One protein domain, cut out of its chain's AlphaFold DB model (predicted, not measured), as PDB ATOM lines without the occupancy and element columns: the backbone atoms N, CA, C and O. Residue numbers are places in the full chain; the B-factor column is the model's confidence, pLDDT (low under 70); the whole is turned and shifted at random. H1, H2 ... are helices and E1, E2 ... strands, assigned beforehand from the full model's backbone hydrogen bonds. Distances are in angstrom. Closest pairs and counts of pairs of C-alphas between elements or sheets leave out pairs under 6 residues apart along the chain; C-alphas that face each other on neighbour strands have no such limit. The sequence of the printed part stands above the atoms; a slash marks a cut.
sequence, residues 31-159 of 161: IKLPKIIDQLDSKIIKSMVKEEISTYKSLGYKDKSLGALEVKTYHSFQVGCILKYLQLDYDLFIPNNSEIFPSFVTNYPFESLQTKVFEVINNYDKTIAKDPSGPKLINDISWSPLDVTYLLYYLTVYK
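This is residues 31 to 159 of the 161 residues of an uncharacterized protein of Epsilonproteobacteria bacterium (UniProt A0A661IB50). Two helices side by side, H4 and H8, make the core, and two longer helices cross them steeply on opposite sides, H2 packed on H4 and H6 packed on H8. Short H1 and H7 pack on H4, short H5 packs on H8, and residues 88 to 102 run round the outside as a long link from H4 to H5. The printed part has 129 residues, in the order H1 H2 H3 H4 H5 H6 H7 E1 H8, and is mostly helix; E1 pairs with no named strand, but residues 74 to 75 pair antiparallel with it. The whole is compact and rounded, with a radius of gyration of the C-alphas of 13.8 A and spans of 37 by 29 by 28 A.

Start at H1, residues 35 to 38, where C-alpha 35 is at (-53.529, 30.402, -33.754). H2 then runs 24.3 A from residue 42 to 58, and H3, residues 66 to 69, follows. H4, residues 76 to 87, spans 16.2 A from C-alpha 76 at (-45.611, 20.991, -38.491). Go on to H5, residues 103 to 106, and to the longest helix, H6, residues 110 to 127, 25.7 A. H7, residues 134 to 139, and E1, residues 141 to 143, lead to H8, residues 145 to 157, 18.4 A long, which ends with C-alpha 157 at (-41.815, 30.679, -59.266).

Look first at the two hubs, H4 and H8, which touch at C-alphas 79 and 148, their closest, 6.8 A apart, at a shallow tilt of 15 degrees, the same way. H2 touches H4, with C-alphas 45 and 81 closest at 6.0 A, at a steep tilt of 60 degrees, opposite ways. H6, with residues 113 to 120 alone, touches H8, with C-alphas 117 and 151 closest at 5.8 A, at a steep tilt of 52 degrees, opposite ways. H2 and H6 are apart. H1 touches H4, closest at C-alphas 37 and 81, 6.5 A. Residues 76 to 78 of H4 touch H7, closest at C-alphas 77 and 137, 5.0 A. Residues 149 to 153 of H8 touch H5, closest at C-alphas 105 and 150, 7.3 A. H3 only just touches H8, with 3 pairs of C-alphas within 8 A, closest at 69 and 146, 4.9 A. H6 and E1 are near each other. In H2, H4, H6 and H7 every O i to N i+4 pair is within hydrogen-bond range, in H8 8 of 9; H1, H3 and H5 are too short for such a pair.

The C-alphas farthest apart, those of Asn 107 and Ser 133, are 38.0 A apart. The printed part has no cut, and its one long link is H4 to H5. Mean pLDDT of the printed part is 89.4; residues 91, 95 and 130 to 131 are under 70.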
ATOM      1  N   ILE A  31     -57.090  28.027 -45.895       79.75
ATOM      2  CA  ILE A  31     -56.412  27.178 -44.909       79.75
ATOM      3  C   ILE A  31     -56.449  27.855 -43.538       79.75
ATOM      4  O   ILE A  31     -55.969  28.978 -43.356       79.75
ATOM      5  N   LYS A  32     -56.948  27.136 -42.532       82.06
ATOM      6  CA  LYS A  32     -56.931  27.613 -41.147       82.06
ATOM      7  C   LYS A  32     -55.652  27.173 -40.459       82.06
ATOM      8  O   LYS A  32     -55.528  26.033 -40.022       82.06
ATOM      9  N   LEU A  33     -54.713  28.102 -40.326       88.56
ATOM     10  CA  LEU A  33     -53.486  27.851 -39.583       88.56
ATOM     11  C   LEU A  33     -53.742  27.868 -38.066       88.56
ATOM     12  O   LEU A  33     -54.617  28.599 -37.592       88.56
ATOM     13  N   PRO A  34     -52.964  27.100 -37.282       89.94
ATOM     14  CA  PRO A  34     -52.990  27.188 -35.829       89.94
ATOM     15  C   PRO A  34     -52.811  28.628 -35.340       89.94
ATOM     16  O   PRO A  34     -51.950  29.348 -35.849       89.94
ATOM     17  N   LYS A  35     -53.556  29.027 -34.298       88.44
ATOM     18  CA  LYS A  35     -53.529  30.402 -33.754       88.44
ATOM     19  C   LYS A  35     -52.119  30.916 -33.479       88.44
ATOM     20  O   LYS A  35     -51.828  32.070 -33.762       88.44
ATOM     21  N   ILE A  36     -51.243  30.056 -32.957       89.75
ATOM     22  CA  ILE A  36     -49.861  30.428 -32.646       89.75
ATOM     23  C   ILE A  36     -49.066  30.855 -33.882       89.75
ATOM     24  O   ILE A  36     -48.174  31.672 -33.734       89.75
ATOM     25  N   ILE A  37     -49.377  30.332 -35.070       91.31
ATOM     26  CA  ILE A  37     -48.744  30.724 -36.337       91.31
ATOM     27  C   ILE A  37     -49.487  31.916 -36.936       91.31
ATOM     28  O   ILE A  37     -48.865  32.868 -37.403       91.31
ATOM     29  N   ASP A  38     -50.820  31.880 -36.899       89.56
ATOM     30  CA  ASP A  38     -51.667  32.918 -37.485       89.56
ATOM     31  C   ASP A  38     -51.453  34.299 -36.838       89.56
ATOM     32  O   ASP A  38     -51.491  35.319 -37.525       89.56
ATOM     33  N   GLN A  39     -51.156  34.315 -35.535       90.50
ATOM     34  CA  GLN A  39     -50.889  35.519 -34.743       90.50
ATOM     35  C   GLN A  39     -49.434  36.013 -34.811       90.50
ATOM     36  O   GLN A  39     -49.130  37.055 -34.226       90.50
ATOM     37  N   LEU A  40     -48.521  35.302 -35.485       92.69
ATOM     38  CA  LEU A  40     -47.136  35.766 -35.611       92.69
ATOM     39  C   LEU A  40     -47.054  37.022 -36.471       92.69
ATOM     40  O   LEU A  40     -47.685  37.137 -37.522       92.69
ATOM     41  N   ASP A  41     -46.191  37.946 -36.046       93.19
ATOM     42  CA  ASP A  41     -45.878  39.123 -36.841       93.19
ATOM     43  C   ASP A  41     -45.279  38.710 -38.191       93.19
ATOM     44  O   ASP A  41     -44.435  37.815 -38.298       93.19
ATOM     45  N   SER A  42     -45.691  39.410 -39.244       91.50
ATOM     46  CA  SER A  42     -45.250  39.110 -40.604       91.50
ATOM     47  C   SER A  42     -43.729  39.182 -40.788       91.50
ATOM     48  O   SER A  42     -43.182  38.453 -41.617       91.50
ATOM     49  N   LYS A  43     -43.011  40.014 -40.019       92.62
ATOM     50  CA  LYS A  43     -41.541  40.066 -40.042       92.62
ATOM     51  C   LYS A  43     -40.932  38.796 -39.461       92.62
ATOM     52  O   LYS A  43     -39.928  38.329 -39.995       92.62
ATOM     53  N   ILE A  44     -41.546  38.226 -38.422       94.06
ATOM     54  CA  ILE A  44     -41.115  36.957 -37.824       94.06
ATOM     55  C   ILE A  44     -41.301  35.834 -38.842       94.06
ATOM     56  O   ILE A  44     -40.340  35.128 -39.133       94.06
ATOM     57  N   ILE A  45     -42.478  35.744 -39.472       94.94
ATOM     58  CA  ILE A  45     -42.747  34.765 -40.539       94.94
ATOM     59  C   ILE A  45     -41.725  34.889 -41.676       94.94
ATOM     60  O   ILE A  45     -41.149  33.894 -42.111       94.94
ATOM     61  N   LYS A  46     -41.430  36.117 -42.125       92.44
ATOM     62  CA  LYS A  46     -40.404  36.345 -43.154       92.44
ATOM     63  C   LYS A  46     -39.018  35.889 -42.721       92.44
ATOM     64  O   LYS A  46     -38.294  35.332 -43.542       92.44
ATOM     65  N   SER A  47     -38.634  36.163 -41.477       93.50
ATOM     66  CA  SER A  47     -37.337  35.751 -40.937       93.50
ATOM     67  C   SER A  47     -37.231  34.230 -40.879       93.50
ATOM     68  O   SER A  47     -36.256  33.680 -41.376       93.50
ATOM     69  N   MET A  48     -38.265  33.562 -40.365       94.50
ATOM     70  CA  MET A  48     -38.315  32.104 -40.249       94.50
ATOM     71  C   MET A  48     -38.218  31.419 -41.612       94.50
ATOM     72  O   MET A  48     -37.431  30.498 -41.769       94.50
ATOM     73  N   VAL A  49     -38.952  31.887 -42.627       94.25
ATOM     74  CA  VAL A  49     -38.872  31.288 -43.973       94.25
ATOM     75  C   VAL A  49     -37.507  31.528 -44.628       94.25
ATOM     76  O   VAL A  49     -36.998  30.655 -45.324       94.25
ATOM     77  N   LYS A  50     -36.866  32.680 -44.389       92.62
ATOM     78  CA  LYS A  50     -35.495  32.925 -44.868       92.62
ATOM     79  C   LYS A  50     -34.474  32.009 -44.199       92.62
ATOM     80  O   LYS A  50     -33.593  31.485 -44.877       92.62
ATOM     81  N   GLU A  51     -34.589  31.834 -42.888       94.44
ATOM     82  CA  GLU A  51     -33.761  30.904 -42.124       94.44
ATOM     83  C   GLU A  51     -33.978  29.467 -42.600       94.44
ATOM     84  O   GLU A  51     -33.011  28.748 -42.826       94.44
ATOM     85  N   GLU A  52     -35.225  29.086 -42.875       94.94
ATOM     86  CA  GLU A  52     -35.570  27.770 -43.400       94.94
ATOM     87  C   GLU A  52     -34.884  27.483 -44.741       94.94
ATOM     88  O   GLU A  52     -34.303  26.422 -44.917       94.94
ATOM     89  N   ILE A  53     -34.836  28.442 -45.667       93.12
ATOM     90  CA  ILE A  53     -34.097  28.278 -46.934       93.12
ATOM     91  C   ILE A  53     -32.600  28.079 -46.684       93.12
ATOM     92  O   ILE A  53     -31.956  27.261 -47.347       93.12
ATOM     93  N   SER A  54     -32.029  28.824 -45.734       92.75
ATOM     94  CA  SER A  54     -30.621  28.680 -45.359       92.75
ATOM     95  C   SER A  54     -30.350  27.293 -44.778       92.75
ATOM     96  O   SER A  54     -29.397  26.627 -45.186       92.75
ATOM     97  N   THR A  55     -31.215  26.829 -43.877       94.75
ATOM     98  CA  THR A  55     -31.159  25.495 -43.276       94.75
ATOM     99  C   THR A  55     -31.304  24.414 -44.342       94.75
ATOM    100  O   THR A  55     -30.436  23.548 -44.450       94.75
ATOM    101  N   TYR A  56     -32.312  24.520 -45.205       95.06
ATOM    102  CA  TYR A  56     -32.548  23.624 -46.332       95.06
ATOM    103  C   TYR A  56     -31.303  23.485 -47.221       95.06
ATOM    104  O   TYR A  56     -30.879  22.373 -47.547       95.06
ATOM    105  N   LYS A  57     -30.664  24.615 -47.561       93.81
ATOM    106  CA  LYS A  57     -29.414  24.640 -48.331       93.81
ATOM    107  C   LYS A  57     -28.265  23.977 -47.566       93.81
ATOM    108  O   LYS A  57     -27.540  23.174 -48.145       93.81
ATOM    109  N   SER A  58     -28.106  24.283 -46.278       94.25
ATOM    110  CA  SER A  58     -27.035  23.724 -45.436       94.25
ATOM    111  C   SER A  58     -27.137  22.206 -45.261       94.25
ATOM    112  O   SER A  58     -26.122  21.520 -45.185       94.25
ATOM    113  N   LEU A  59     -28.361  21.670 -45.271       94.69
ATOM    114  CA  LEU A  59     -28.641  20.238 -45.181       94.69
ATOM    115  C   LEU A  59     -28.410  19.493 -46.505       94.69
ATOM    116  O   LEU A  59     -28.578  18.270 -46.550       94.69
ATOM    117  N   GLY A  60     -28.038  20.211 -47.573       94.50
ATOM    118  CA  GLY A  60     -27.678  19.639 -48.868       94.50
ATOM    119  C   GLY A  60     -28.829  18.901 -49.546       94.50
ATOM    120  O   GLY A  60     -28.593  17.939 -50.270       94.50
ATOM    121  N   TYR A  61     -30.083  19.299 -49.291       95.25
ATOM    122  CA  TYR A  61     -31.253  18.580 -49.810       95.25
ATOM    123  C   TYR A  61     -31.309  18.523 -51.338       95.25
ATOM    124  O   TYR A  61     -31.822  17.548 -51.880       95.25
ATOM    125  N   LYS A  62     -30.706  19.503 -52.021       95.06
ATOM    126  CA  LYS A  62     -30.507  19.512 -53.474       95.06
ATOM    127  C   LYS A  62     -29.962  18.189 -54.020       95.06
ATOM    128  O   LYS A  62     -30.440  17.705 -55.042       95.06
ATOM    129  N   ASP A  63     -28.955  17.639 -53.345       94.81
ATOM    130  CA  ASP A  63     -28.155  16.517 -53.841       94.81
ATOM    131  C   ASP A  63     -28.638  15.169 -53.281       94.81
ATOM    132  O   ASP A  63     -28.051  14.120 -53.555       94.81
ATOM    133  N   LYS A  64     -29.716  15.172 -52.484       94.88
ATOM    134  CA  LYS A  64     -30.298  13.948 -51.929       94.88
ATOM    135  C   LYS A  64     -31.194  13.253 -52.949       94.88
ATOM    136  O   LYS A  64     -31.856  13.879 -53.774       94.88
ATOM    137  N   SER A  65     -31.235  11.924 -52.861       94.06
ATOM    138  CA  SER A  65     -32.159  11.112 -53.651       94.06
ATOM    139  C   SER A  65     -33.610  11.358 -53.234       94.06
ATOM    140  O   SER A  65     -33.880  11.771 -52.104       94.06
ATOM    141  N   LEU A  66     -34.554  11.037 -54.124       93.25
ATOM    142  CA  LEU A  66     -35.986  11.158 -53.837       93.25
ATOM    143  C   LEU A  66     -36.372  10.430 -52.540       93.25
ATOM    144  O   LEU A  66     -36.946  11.043 -51.649       93.25
ATOM    145  N   GLY A  67     -35.953   9.170 -52.376       94.31
ATOM    146  CA  GLY A  67     -36.257   8.398 -51.165       94.31
ATOM    147  C   GLY A  67     -35.665   8.997 -49.881       94.31
ATOM    148  O   GLY A  67     -36.259   8.880 -48.815       94.31
ATOM    149  N   ALA A  68     -34.529   9.698 -49.960       93.94
ATOM    150  CA  ALA A  68     -33.970  10.405 -48.807       93.94
ATOM    151  C   ALA A  68     -34.755  11.683 -48.456       93.94
ATOM    152  O   ALA A  68     -34.738  12.114 -47.304       93.94
ATOM    153  N   LEU A  69     -35.437  12.288 -49.433       95.69
ATOM    154  CA  LEU A  69     -36.293  13.457 -49.233       95.69
ATOM    155  C   LEU A  69     -37.690  13.093 -48.722       95.69
ATOM    156  O   LEU A  69     -38.368  13.974 -48.212       95.69
ATOM    157  N   GLU A  70     -38.109  11.833 -48.823       95.12
ATOM    158  CA  GLU A  70     -39.401  11.342 -48.314       95.12
ATOM    159  C   GLU A  70     -39.372  11.022 -46.808       95.12
ATOM    160  O   GLU A  70     -40.420  10.902 -46.169       95.12
ATOM    161  N   VAL A  71     -38.182  10.919 -46.206       95.75
ATOM    162  CA  VAL A  71     -38.033  10.661 -44.769       95.75
ATOM    163  C   VAL A  71     -38.505  11.874 -43.972       95.75
ATOM    164  O   VAL A  71     -37.980  12.973 -44.126       95.75
ATOM    165  N   LYS A  72     -39.480  11.673 -43.082       95.56
ATOM    166  CA  LYS A  72     -40.048  12.752 -42.271       95.56
ATOM    167  C   LYS A  72     -39.026  13.300 -41.279       95.56
ATOM    168  O   LYS A  72     -38.588  12.592 -40.377       95.56
ATOM    169  N   THR A  73     -38.679  14.572 -41.435       94.75
ATOM    170  CA  THR A  73     -37.746  15.290 -40.548       94.75
ATOM    171  C   THR A  73     -38.223  16.695 -40.200       94.75
ATOM    172  O   THR A  73     -37.577  17.373 -39.412       94.75
ATOM    173  N   TYR A  74     -39.325  17.145 -40.796       95.50
ATOM    174  CA  TYR A  74     -39.822  18.503 -40.667       95.50
ATOM    175  C   TYR A  74     -40.979  18.605 -39.687       95.50
ATOM    176  O   TYR A  74     -41.907  17.785 -39.690       95.50
ATOM    177  N   HIS A  75     -40.934  19.666 -38.889       94.69
ATOM    178  CA  HIS A  75     -41.954  19.965 -37.903       94.69
ATOM    179  C   HIS A  75     -43.163  20.659 -38.538       94.69
ATOM    180  O   HIS A  75     -43.022  21.538 -39.393       94.69
ATOM    181  N   SER A  76     -44.364  20.343 -38.056       94.25
ATOM    182  CA  SER A  76     -45.611  20.991 -38.491       94.25
ATOM    183  C   SER A  76     -45.622  22.498 -38.252       94.25
ATOM    184  O   SER A  76     -46.288  23.242 -38.976       94.25
ATOM    185  N   PHE A  77     -44.849  22.974 -37.272       94.25
ATOM    186  CA  PHE A  77     -44.616  24.402 -37.081       94.25
ATOM    187  C   PHE A  77     -43.883  25.044 -38.274       94.25
ATOM    188  O   PHE A  77     -44.339  26.065 -38.783       94.25
ATOM    189  N   GLN A  78     -42.798  24.430 -38.766       94.81
ATOM    190  CA  GLN A  78     -42.016  24.956 -39.897       94.81
ATOM    191  C   GLN A  78     -42.867  25.029 -41.165       94.81
ATOM    192  O   GLN A  78     -42.933  26.075 -41.810       94.81
ATOM    193  N   VAL A  79     -43.586  23.946 -41.481       95.56
ATOM    194  CA  VAL A  79     -44.487  23.902 -42.642       95.56
ATOM    195  C   VAL A  79     -45.584  24.958 -42.524       95.56
ATOM    196  O   VAL A  79     -45.825  25.698 -43.475       95.56
ATOM    197  N   GLY A  80     -46.186  25.114 -41.342       94.38
ATOM    198  CA  GLY A  80     -47.198  26.144 -41.109       94.38
ATOM    199  C   GLY A  80     -46.674  27.571 -41.313       94.38
ATOM    200  O   GLY A  80     -47.379  28.400 -41.884       94.38
ATOM    201  N   CYS A  81     -45.427  27.863 -40.931       94.88
ATOM    202  CA  CYS A  81     -44.801  29.161 -41.207       94.88
ATOM    203  C   CYS A  81     -44.617  29.417 -42.712       94.88
ATOM    204  O   CYS A  81     -44.852  30.536 -43.173       94.88
ATOM    205  N   ILE A  82     -44.251  28.394 -43.493       95.12
ATOM    206  CA  ILE A  82     -44.145  28.500 -44.958       95.12
ATOM    207  C   ILE A  82     -45.530  28.744 -45.579       95.12
ATOM    208  O   ILE A  82     -45.682  29.622 -46.429       95.12
ATOM    209  N   LEU A  83     -46.561  28.036 -45.109       93.75
ATOM    210  CA  LEU A  83     -47.945  28.252 -45.546       93.75
ATOM    211  C   LEU A  83     -48.448  29.657 -45.188       93.75
ATOM    212  O   LEU A  83     -49.065  30.316 -46.023       93.75
ATOM    213  N   LYS A  84     -48.128  30.171 -43.991       93.12
ATOM    214  CA  LYS A  84     -48.451  31.555 -43.610       93.12
ATOM    215  C   LYS A  84     -47.773  32.558 -44.536       93.12
ATOM    216  O   LYS A  84     -48.383  33.549 -44.922       93.12
ATOM    217  N   TYR A  85     -46.521  32.308 -44.909       92.31
ATOM    218  CA  TYR A  85     -45.798  33.162 -45.847       92.31
ATOM    219  C   TYR A  85     -46.478  33.199 -47.221       92.31
ATOM    220  O   TYR A  85     -46.610  34.277 -47.802       92.31
ATOM    221  N   LEU A  86     -46.951  32.048 -47.711       89.44
ATOM    222  CA  LEU A  86     -47.756  31.959 -48.930       89.44
ATOM    223  C   LEU A  86     -49.087  32.724 -48.808       89.44
ATOM    224  O   LEU A  86     -49.437  33.460 -49.726       89.44
ATOM    225  N   GLN A  87     -49.801  32.600 -47.682       88.50
ATOM    226  CA  GLN A  87     -51.050  33.340 -47.424       88.50
ATOM    227  C   GLN A  87     -50.858  34.856 -47.393       88.50
ATOM    228  O   GLN A  87     -51.736  35.606 -47.809       88.50
ATOM    229  N   LEU A  88     -49.712  35.320 -46.895       88.06
ATOM    230  CA  LEU A  88     -49.371  36.742 -46.865       88.06
ATOM    231  C   LEU A  88     -48.966  37.288 -48.245       88.06
ATOM    232  O   LEU A  88     -48.652  38.475 -48.349       88.06
ATOM    233  N   ASP A  89     -48.962  36.438 -49.279       82.69
ATOM    234  CA  ASP A  89     -48.631  36.763 -50.668       82.69
ATOM    235  C   ASP A  89     -47.310  37.539 -50.782       82.69
ATOM    236  O   ASP A  89     -47.182  38.510 -51.529       82.69
ATOM    237  N   TYR A  90     -46.297  37.136 -50.010       78.44
ATOM    238  CA  TYR A  90     -44.989  37.780 -50.058       78.44
ATOM    239  C   TYR A  90     -44.133  37.287 -51.220       78.44
ATOM    240  O   TYR A  90     -44.193  36.128 -51.634       78.44
ATOM    241  N   ASP A  91     -43.324  38.204 -51.753       68.44
ATOM    242  CA  ASP A  91     -42.309  37.896 -52.753       68.44
ATOM    243  C   ASP A  91     -41.094  37.281 -52.070       68.44
ATOM    244  O   ASP A  91     -40.367  37.953 -51.328       68.44
ATOM    245  N   LEU A  92     -40.864  36.003 -52.347       75.19
ATOM    246  CA  LEU A  92     -39.620  35.344 -52.007       75.19
ATOM    247  C   LEU A  92     -38.751  35.274 -53.260       75.19
ATOM    248  O   LEU A  92     -38.883  34.374 -54.085       75.19
ATOM    249  N   PHE A  93     -37.846  36.239 -53.399       72.25
ATOM    250  CA  PHE A  93     -36.829  36.164 -54.436       72.25
ATOM    251  C   PHE A  93     -35.681  35.273 -53.964       72.25
ATOM    252  O   PHE A  93     -34.946  35.633 -53.042       72.25
ATOM    253  N   ILE A  94     -35.526  34.125 -54.617       71.62
ATOM    254  CA  ILE A  94     -34.354  33.266 -54.479       71.62
ATOM    255  C   ILE A  94     -33.598  33.307 -55.814       71.62
ATOM    256  O   ILE A  94     -34.112  32.811 -56.819       71.62
ATOM    257  N   PRO A  95     -32.398  33.910 -55.869       66.88
ATOM    258  CA  PRO A  95     -31.558  33.801 -57.052       66.88
ATOM    259  C   PRO A  95     -31.068  32.357 -57.210       66.88
ATOM    260  O   PRO A  95     -30.792  31.678 -56.222       66.88
ATOM    261  N   ASN A  96     -30.922  31.907 -58.457       76.31
ATOM    262  CA  ASN A  96     -30.358  30.600 -58.811       76.31
ATOM    263  C   ASN A  96     -31.081  29.403 -58.163       76.31
ATOM    264  O   ASN A  96     -30.467  28.577 -57.494       76.31
ATOM    265  N   ASN A  97     -32.386  29.257 -58.403       82.50
ATOM    266  CA  ASN A  97     -33.178  28.120 -57.905       82.50
ATOM    267  C   ASN A  97     -32.555  26.738 -58.195       82.50
ATOM    268  O   ASN A  97     -32.667  25.829 -57.375       82.50
ATOM    269  N   SER A  98     -31.862  26.583 -59.327       83.00
ATOM    270  CA  SER A  98     -31.142  25.357 -59.706       83.00
ATOM    271  C   SER A  98     -29.948  25.025 -58.801       83.00
ATOM    272  O   SER A  98     -29.447  23.902 -58.822       83.00
ATOM    273  N   GLU A  99     -29.470  25.976 -58.000       87.38
ATOM    274  CA  GLU A  99     -28.413  25.767 -57.008       87.38
ATOM    275  C   GLU A  99     -28.949  25.339 -55.642       87.38
ATOM    276  O   GLU A  99     -28.158  24.946 -54.787       87.38
ATOM    277  N   ILE A 100     -30.264  25.411 -55.432       90.62
ATOM    278  CA  ILE A 100     -30.897  25.154 -54.135       90.62
ATOM    279  C   ILE A 100     -31.791  23.923 -54.205       90.62
ATOM    280  O   ILE A 100     -31.759  23.111 -53.288       90.62
ATOM    281  N   PHE A 101     -32.556  23.758 -55.283       94.12
ATOM    282  CA  PHE A 101     -33.544  22.690 -55.388       94.12
ATOM    283  C   PHE A 101     -33.054  21.523 -56.254       94.12
ATOM    284  O   PHE A 101     -32.314  21.742 -57.219       94.12
ATOM    285  N   PRO A 102     -33.488  20.286 -55.949       94.00
ATOM    286  CA  PRO A 102     -33.223  19.134 -56.798       94.00
ATOM    287  C   PRO A 102     -33.733  19.343 -58.227       94.00
ATOM    288  O   PRO A 102     -34.814  19.899 -58.444       94.00
ATOM    289  N   SER A 103     -32.990  18.829 -59.208       92.19
ATOM    290  CA  SER A 103     -33.301  19.019 -60.632       92.19
ATOM    291  C   SER A 103     -34.675  18.481 -61.027       92.19
ATOM    292  O   SER A 103     -35.375  19.089 -61.835       92.19
ATOM    293  N   PHE A 104     -35.104  17.368 -60.429       90.38
ATOM    294  CA  PHE A 104     -36.425  16.798 -60.692       90.38
ATOM    295  C   PHE A 104     -37.561  17.739 -60.267       90.38
ATOM    296  O   PHE A 104     -38.620  17.711 -60.884       90.38
ATOM    297  N   VAL A 105     -37.337  18.607 -59.270       91.38
ATOM    298  CA  VAL A 105     -38.315  19.626 -58.872       91.38
ATOM    299  C   VAL A 105     -38.258  20.831 -59.799       91.38
ATOM    300  O   VAL A 105     -39.299  21.308 -60.241       91.38
ATOM    301  N   THR A 106     -37.058  21.302 -60.148       90.75
ATOM    302  CA  THR A 106     -36.912  22.464 -61.040       90.75
ATOM    303  C   THR A 106     -37.379  22.197 -62.469       90.75
ATOM    304  O   THR A 106     -37.648  23.137 -63.209       90.75
ATOM    305  N   ASN A 107     -37.462  20.923 -62.852       90.00
ATOM    306  CA  ASN A 107     -37.916  20.482 -64.166       90.00
ATOM    307  C   ASN A 107     -39.416  20.143 -64.205       90.00
ATOM    308  O   ASN A 107     -39.910  19.768 -65.270       90.00
ATOM    309  N   TYR A 108     -40.150  20.251 -63.089       84.44
ATOM    310  CA  TYR A 108     -41.590  19.994 -63.103       84.44
ATOM    311  C   TYR A 108     -42.339  21.016 -63.969       84.44
ATOM    312  O   TYR A 108     -42.065  22.219 -63.887       84.44
ATOM    313  N   PRO A 109     -43.361  20.580 -64.731       90.00
ATOM    314  CA  PRO A 109     -44.391  21.488 -65.211       90.00
ATOM    315  C   PRO A 109     -45.012  22.241 -64.031       90.00
ATOM    316  O   PRO A 109     -45.232  21.669 -62.961       90.00
ATOM    317  N   PHE A 110     -45.314  23.527 -64.222       87.94
ATOM    318  CA  PHE A 110     -45.860  24.365 -63.151       87.94
ATOM    319  C   PHE A 110     -47.167  23.797 -62.576       87.94
ATOM    320  O   PHE A 110     -47.343  23.788 -61.363       87.94
ATOM    321  N   GLU A 111     -48.025  23.238 -63.429       88.44
ATOM    322  CA  GLU A 111     -49.269  22.566 -63.032       88.44
ATOM    323  C   GLU A 111     -48.999  21.377 -62.098       88.44
ATOM    324  O   GLU A 111     -49.633  21.247 -61.055       88.44
ATOM    325  N   SER A 112     -47.992  20.549 -62.403       90.25
ATOM    326  CA  SER A 112     -47.596  19.430 -61.539       90.25
ATOM    327  C   SER A 112     -47.074  19.912 -60.185       90.25
ATOM    328  O   SER A 112     -47.398  19.325 -59.151       90.25
ATOM    329  N   LEU A 113     -46.301  21.004 -60.168       91.25
ATOM    330  CA  LEU A 113     -45.855  21.637 -58.927       91.25
ATOM    331  C   LEU A 113     -47.042  22.171 -58.112       91.25
ATOM    332  O   LEU A 113     -47.079  21.972 -56.899       91.25
ATOM    333  N   GLN A 114     -48.020  22.808 -58.762       89.94
ATOM    334  CA  GLN A 114     -49.245  23.273 -58.109       89.94
ATOM    335  C   GLN A 114     -50.015  22.116 -57.475       89.94
ATOM    336  O   GLN A 114     -50.403  22.226 -56.315       89.94
ATOM    337  N   THR A 115     -50.177  20.994 -58.183       91.00
ATOM    338  CA  THR A 115     -50.808  19.788 -57.628       91.00
ATOM    339  C   THR A 115     -50.073  19.300 -56.382       91.00
ATOM    340  O   THR A 115     -50.707  19.026 -55.367       91.00
ATOM    341  N   LYS A 116     -48.735  19.254 -56.404       92.94
ATOM    342  CA  LYS A 116     -47.938  18.825 -55.244       92.94
ATOM    343  C   LYS A 116     -48.078  19.767 -54.050       92.94
ATOM    344  O   LYS A 116     -48.272  19.316 -52.927       92.94
ATOM    345  N   VAL A 117     -48.039  21.076 -54.280       91.88
ATOM    346  CA  VAL A 117     -48.277  22.084 -53.234       91.88
ATOM    347  C   VAL A 117     -49.680  21.945 -52.648       91.88
ATOM    348  O   VAL A 117     -49.854  22.009 -51.432       91.88
ATOM    349  N   PHE A 118     -50.672  21.704 -53.503       89.69
ATOM    350  CA  PHE A 118     -52.050  21.491 -53.091       89.69
ATOM    351  C   PHE A 118     -52.219  20.242 -52.216       89.69
ATOM    352  O   PHE A 118     -52.904  20.289 -51.194       89.69
ATOM    353  N   GLU A 119     -51.556  19.138 -52.565       91.94
ATOM    354  CA  GLU A 119     -51.521  17.927 -51.738       91.94
ATOM    355  C   GLU A 119     -50.959  18.225 -50.338       91.94
ATOM    356  O   GLU A 119     -51.570  17.838 -49.341       91.94
ATOM    357  N   VAL A 120     -49.847  18.965 -50.246       93.25
ATOM    358  CA  VAL A 120     -49.233  19.356 -48.963       93.25
ATOM    359  C   VAL A 120     -50.194  20.207 -48.127       93.25
ATOM    360  O   VAL A 120     -50.395  19.935 -46.944       93.25
ATOM    361  N   ILE A 121     -50.838  21.197 -48.748       91.44
ATOM    362  CA  ILE A 121     -51.845  22.064 -48.123       91.44
ATOM    363  C   ILE A 121     -53.015  21.254 -47.558       91.44
ATOM    364  O   ILE A 121     -53.371  21.399 -46.388       91.44
ATOM    365  N   ASN A 122     -53.601  20.388 -48.381       89.56
ATOM    366  CA  ASN A 122     -54.760  19.585 -48.010       89.56
ATOM    367  C   ASN A 122     -54.409  18.607 -46.883       89.56
ATOM    368  O   ASN A 122     -55.176  18.419 -45.941       89.56
ATOM    369  N   ASN A 123     -53.218  18.012 -46.949       90.75
ATOM    370  CA  ASN A 123     -52.710  17.170 -45.877       90.75
ATOM    371  C   ASN A 123     -52.529  17.971 -44.586       90.75
ATOM    372  O   ASN A 123     -52.831  17.449 -43.516       90.75
ATOM    373  N   TYR A 124     -52.095  19.233 -44.662       91.44
ATOM    374  CA  TYR A 124     -51.876  20.063 -43.477       91.44
ATOM    375  C   TYR A 124     -53.201  20.373 -42.788       91.44
ATOM    376  O   TYR A 124     -53.346  20.115 -41.596       91.44
ATOM    377  N   ASP A 125     -54.191  20.831 -43.553       87.00
ATOM    378  CA  ASP A 125     -55.524  21.164 -43.039       87.00
ATOM    379  C   ASP A 125     -56.245  19.943 -42.434       87.00
ATOM    380  O   ASP A 125     -56.958  20.058 -41.436       87.00
ATOM    381  N   LYS A 126     -56.013  18.744 -42.988       86.56
ATOM    382  CA  LYS A 126     -56.589  17.487 -42.479       86.56
ATOM    383  C   LYS A 126     -55.909  16.951 -41.222       86.56
ATOM    384  O   LYS A 126     -56.575  16.349 -40.383       86.56
ATOM    385  N   THR A 127     -54.587  17.077 -41.128       84.69
ATOM    386  CA  THR A 127     -53.791  16.413 -40.078       84.69
ATOM    387  C   THR A 127     -53.568  17.297 -38.861       84.69
ATOM    388  O   THR A 127     -53.531  16.801 -37.732       84.69
ATOM    389  N   ILE A 128     -53.449  18.607 -39.065       83.94
ATOM    390  CA  ILE A 128     -53.147  19.546 -37.997       83.94
ATOM    391  C   ILE A 128     -54.450  20.045 -37.391       83.94
ATOM    392  O   ILE A 128     -55.341  20.553 -38.066       83.94
ATOM    393  N   ALA A 129     -54.574  19.895 -36.071       73.94
ATOM    394  CA  ALA A 129     -55.710  20.451 -35.351       73.94
ATOM    395  C   ALA A 129     -55.799  21.973 -35.575       73.94
ATOM    396  O   ALA A 129     -54.803  22.646 -35.829       73.94
ATOM    397  N   LYS A 130     -56.993  22.543 -35.403       67.12
ATOM    398  CA  LYS A 130     -57.201  23.996 -35.543       67.12
ATOM    399  C   LYS A 130     -56.640  24.810 -34.368       67.12
ATOM    400  O   LYS A 130     -56.374  25.996 -34.524       67.12
ATOM    401  N   ASP A 131     -56.462  24.186 -33.201       65.50
ATOM    402  CA  ASP A 131     -55.922  24.842 -31.996       65.50
ATOM    403  C   ASP A 131     -54.903  23.973 -31.216       65.50
ATOM    404  O   ASP A 131     -55.101  23.655 -30.042       65.50
ATOM    405  N   PRO A 132     -53.831  23.477 -31.860       73.75
ATOM    406  CA  PRO A 132     -52.768  22.756 -31.186       73.75
ATOM    407  C   PRO A 132     -51.918  23.743 -30.390       73.75
ATOM    408  O   PRO A 132     -51.630  24.856 -30.831       73.75
ATOM    409  N   SER A 133     -51.460  23.308 -29.218       77.69
ATOM    410  CA  SER A 133     -50.483  24.075 -28.457       77.69
ATOM    411  C   SER A 133     -49.170  24.199 -29.243       77.69
ATOM    412  O   SER A 133     -48.783  23.288 -29.979       77.69
ATOM    413  N   GLY A 134     -48.451  25.309 -29.057       76.12
ATOM    414  CA  GLY A 134     -47.131  25.521 -29.665       76.12
ATOM    415  C   GLY A 134     -46.168  24.340 -29.486       76.12
ATOM    416  O   GLY A 134     -45.643  23.848 -30.483       76.12
ATOM    417  N   PRO A 135     -46.003  23.795 -28.263       81.19
ATOM    418  CA  PRO A 135     -45.175  22.613 -28.037       81.19
ATOM    419  C   PRO A 135     -45.611  21.386 -28.843       81.19
ATOM    420  O   PRO A 135     -44.762  20.602 -29.256       81.19
ATOM    421  N   LYS A 136     -46.911  21.205 -29.097       84.44
ATOM    422  CA  LYS A 136     -47.397  20.088 -29.912       84.44
ATOM    423  C   LYS A 136     -46.957  20.241 -31.368       84.44
ATOM    424  O   LYS A 136     -46.486  19.274 -31.942       84.44
ATOM    425  N   LEU A 137     -47.042  21.446 -31.935       82.50
ATOM    426  CA  LEU A 137     -46.593  21.714 -33.309       82.50
ATOM    427  C   LEU A 137     -45.076  21.624 -33.477       82.50
ATOM    428  O   LEU A 137     -44.599  21.165 -34.512       82.50
ATOM    429  N   ILE A 138     -44.327  22.090 -32.476       83.38
ATOM    430  CA  ILE A 138     -42.862  22.083 -32.498       83.38
ATOM    431  C   ILE A 138     -42.321  20.662 -32.353       83.38
ATOM    432  O   ILE A 138     -41.272  20.374 -32.894       83.38
ATOM    433  N   ASN A 139     -43.021  19.757 -31.668       85.69
ATOM    434  CA  ASN A 139     -42.574  18.367 -31.523       85.69
ATOM    435  C   ASN A 139     -43.179  17.414 -32.571       85.69
ATOM    436  O   ASN A 139     -42.793  16.250 -32.635       85.69
ATOM    437  N   ASP A 140     -44.110  17.890 -33.397       88.88
ATOM    438  CA  ASP A 140     -44.782  17.085 -34.417       88.88
ATOM    439  C   ASP A 140     -43.958  17.010 -35.707       88.88
ATOM    440  O   ASP A 140     -44.042  17.890 -36.565       88.88
ATOM    441  N   ILE A 141     -43.151  15.953 -35.830       90.19
ATOM    442  CA  ILE A 141     -42.383  15.629 -37.039       90.19
ATOM    443  C   ILE A 141     -43.265  14.794 -37.971       90.19
ATOM    444  O   ILE A 141     -43.272  13.564 -37.920       90.19
ATOM    445  N   SER A 142     -44.018  15.476 -38.829       92.19
ATOM    446  CA  SER A 142     -44.988  14.840 -39.731       92.19
ATOM    447  C   SER A 142     -44.681  15.028 -41.215       92.19
ATOM    448  O   SER A 142     -45.312  14.363 -42.044       92.19
ATOM    449  N   TRP A 143     -43.686  15.855 -41.542       95.94
ATOM    450  CA  TRP A 143     -43.433  16.341 -42.896       95.94
ATOM    451  C   TRP A 143     -42.070  15.918 -43.412       95.94
ATOM    452  O   TRP A 143     -41.101  15.794 -42.655       95.94
ATOM    453  N   SER A 144     -41.997  15.700 -44.716       97.25
ATOM    454  CA  SER A 144     -40.772  15.322 -45.398       97.25
ATOM    455  C   SER A 144     -40.064  16.552 -45.988       97.25
ATOM    456  O   SER A 144     -40.713  17.548 -46.328       97.25
ATOM    457  N   PRO A 145     -38.731  16.515 -46.148       97.25
ATOM    458  CA  PRO A 145     -38.009  17.502 -46.942       97.25
ATOM    459  C   PRO A 145     -38.580  17.681 -48.348       97.25
ATOM    460  O   PRO A 145     -38.509  18.781 -48.891       97.25
ATOM    461  N   LEU A 146     -39.163  16.637 -48.942       96.88
ATOM    462  CA  LEU A 146     -39.818  16.707 -50.244       96.88
ATOM    463  C   LEU A 146     -41.037  17.643 -50.220       96.88
ATOM    464  O   LEU A 146     -41.150  18.506 -51.090       96.88
ATOM    465  N   ASP A 147     -41.886  17.547 -49.193       97.00
ATOM    466  CA  ASP A 147     -43.039  18.443 -49.011       97.00
ATOM    467  C   ASP A 147     -42.587  19.907 -48.924       97.00
ATOM    468  O   ASP A 147     -43.109  20.790 -49.608       97.00
ATOM    469  N   VAL A 148     -41.546  20.155 -48.124       96.81
ATOM    470  CA  VAL A 148     -40.943  21.485 -47.961       96.81
ATOM    471  C   VAL A 148     -40.305  21.972 -49.258       96.81
ATOM    472  O   VAL A 148     -40.425  23.148 -49.596       96.81
ATOM    473  N   THR A 149     -39.688  21.075 -50.026       96.06
ATOM    474  CA  THR A 149     -39.101  21.389 -51.334       96.06
ATOM    475  C   THR A 149     -40.158  21.943 -52.285       96.06
ATOM    476  O   THR A 149     -39.914  22.961 -52.931       96.06
ATOM    477  N   TYR A 150     -41.342  21.325 -52.348       95.38
ATOM    478  CA  TYR A 150     -42.434  21.812 -53.193       95.38
ATOM    479  C   TYR A 150     -42.915  23.198 -52.773       95.38
ATOM    480  O   TYR A 150     -43.033  24.080 -53.624       95.38
ATOM    481  N   LEU A 151     -43.137  23.417 -51.474       94.38
ATOM    482  CA  LEU A 151     -43.592  24.711 -50.965       94.38
ATOM    483  C   LEU A 151     -42.568  25.825 -51.213       94.38
ATOM    484  O   LEU A 151     -42.920  26.894 -51.720       94.38
ATOM    485  N   LEU A 152     -41.300  25.577 -50.875       93.62
ATOM    486  CA  LEU A 152     -40.227  26.552 -51.048       93.62
ATOM    487  C   LEU A 152     -39.977  26.844 -52.524       93.62
ATOM    488  O   LEU A 152     -39.864  28.012 -52.882       93.62
ATOM    489  N   TYR A 153     -39.935  25.830 -53.393       92.88
ATOM    490  CA  TYR A 153     -39.748  26.066 -54.823       92.88
ATOM    491  C   TYR A 153     -40.927  26.838 -55.413       92.88
ATOM    492  O   TYR A 153     -40.713  27.823 -56.120       92.88
ATOM    493  N   TYR A 154     -42.163  26.470 -55.062       91.12
ATOM    494  CA  TYR A 154     -43.360  27.177 -55.509       91.12
ATOM    495  C   TYR A 154     -43.312  28.664 -55.162       91.12
ATOM    496  O   TYR A 154     -43.534  29.482 -56.056       91.12
ATOM    497  N   LEU A 155     -42.908  29.019 -53.935       89.00
ATOM    498  CA  LEU A 155     -42.721  30.408 -53.493       89.00
ATOM    499  C   LEU A 155     -41.797  31.238 -54.399       89.00
ATOM    500  O   LEU A 155     -41.959  32.454 -54.478       89.00
ATOM    501  N   THR A 156     -40.854  30.601 -55.094       87.38
ATOM    502  CA  THR A 156     -39.908  31.297 -55.980       87.38
ATOM    503  C   THR A 156     -40.421  31.510 -57.403       87.38
ATOM    504  O   THR A 156     -39.923  32.389 -58.109       87.38
ATOM    505  N   VAL A 157     -41.389  30.705 -57.855       86.38
ATOM    506  CA  VAL A 157     -41.815  30.679 -59.266       86.38
ATOM    507  C   VAL A 157     -43.257  31.126 -59.490       86.38
ATOM    508  O   VAL A 157     -43.555  31.598 -60.584       86.38
ATOM    509  N   TYR A 158     -44.139  31.047 -58.485       81.94
ATOM    510  CA  TYR A 158     -45.589  31.248 -58.665       81.94
ATOM    511  C   TYR A 158     -46.012  32.639 -59.150       81.94
ATOM    512  O   TYR A 158     -47.112  32.787 -59.669       81.94
ATOM    513  N   LYS A 159     -45.159  33.654 -58.985       76.19
ATOM    514  CA  LYS A 159     -45.421  35.028 -59.447       76.19
ATOM    515  C   LYS A 159     -44.812  35.361 -60.804       76.19
ATOM    516  O   LYS A 159     -45.139  36.395 -61.376       76.19
TER     517      LYS A 159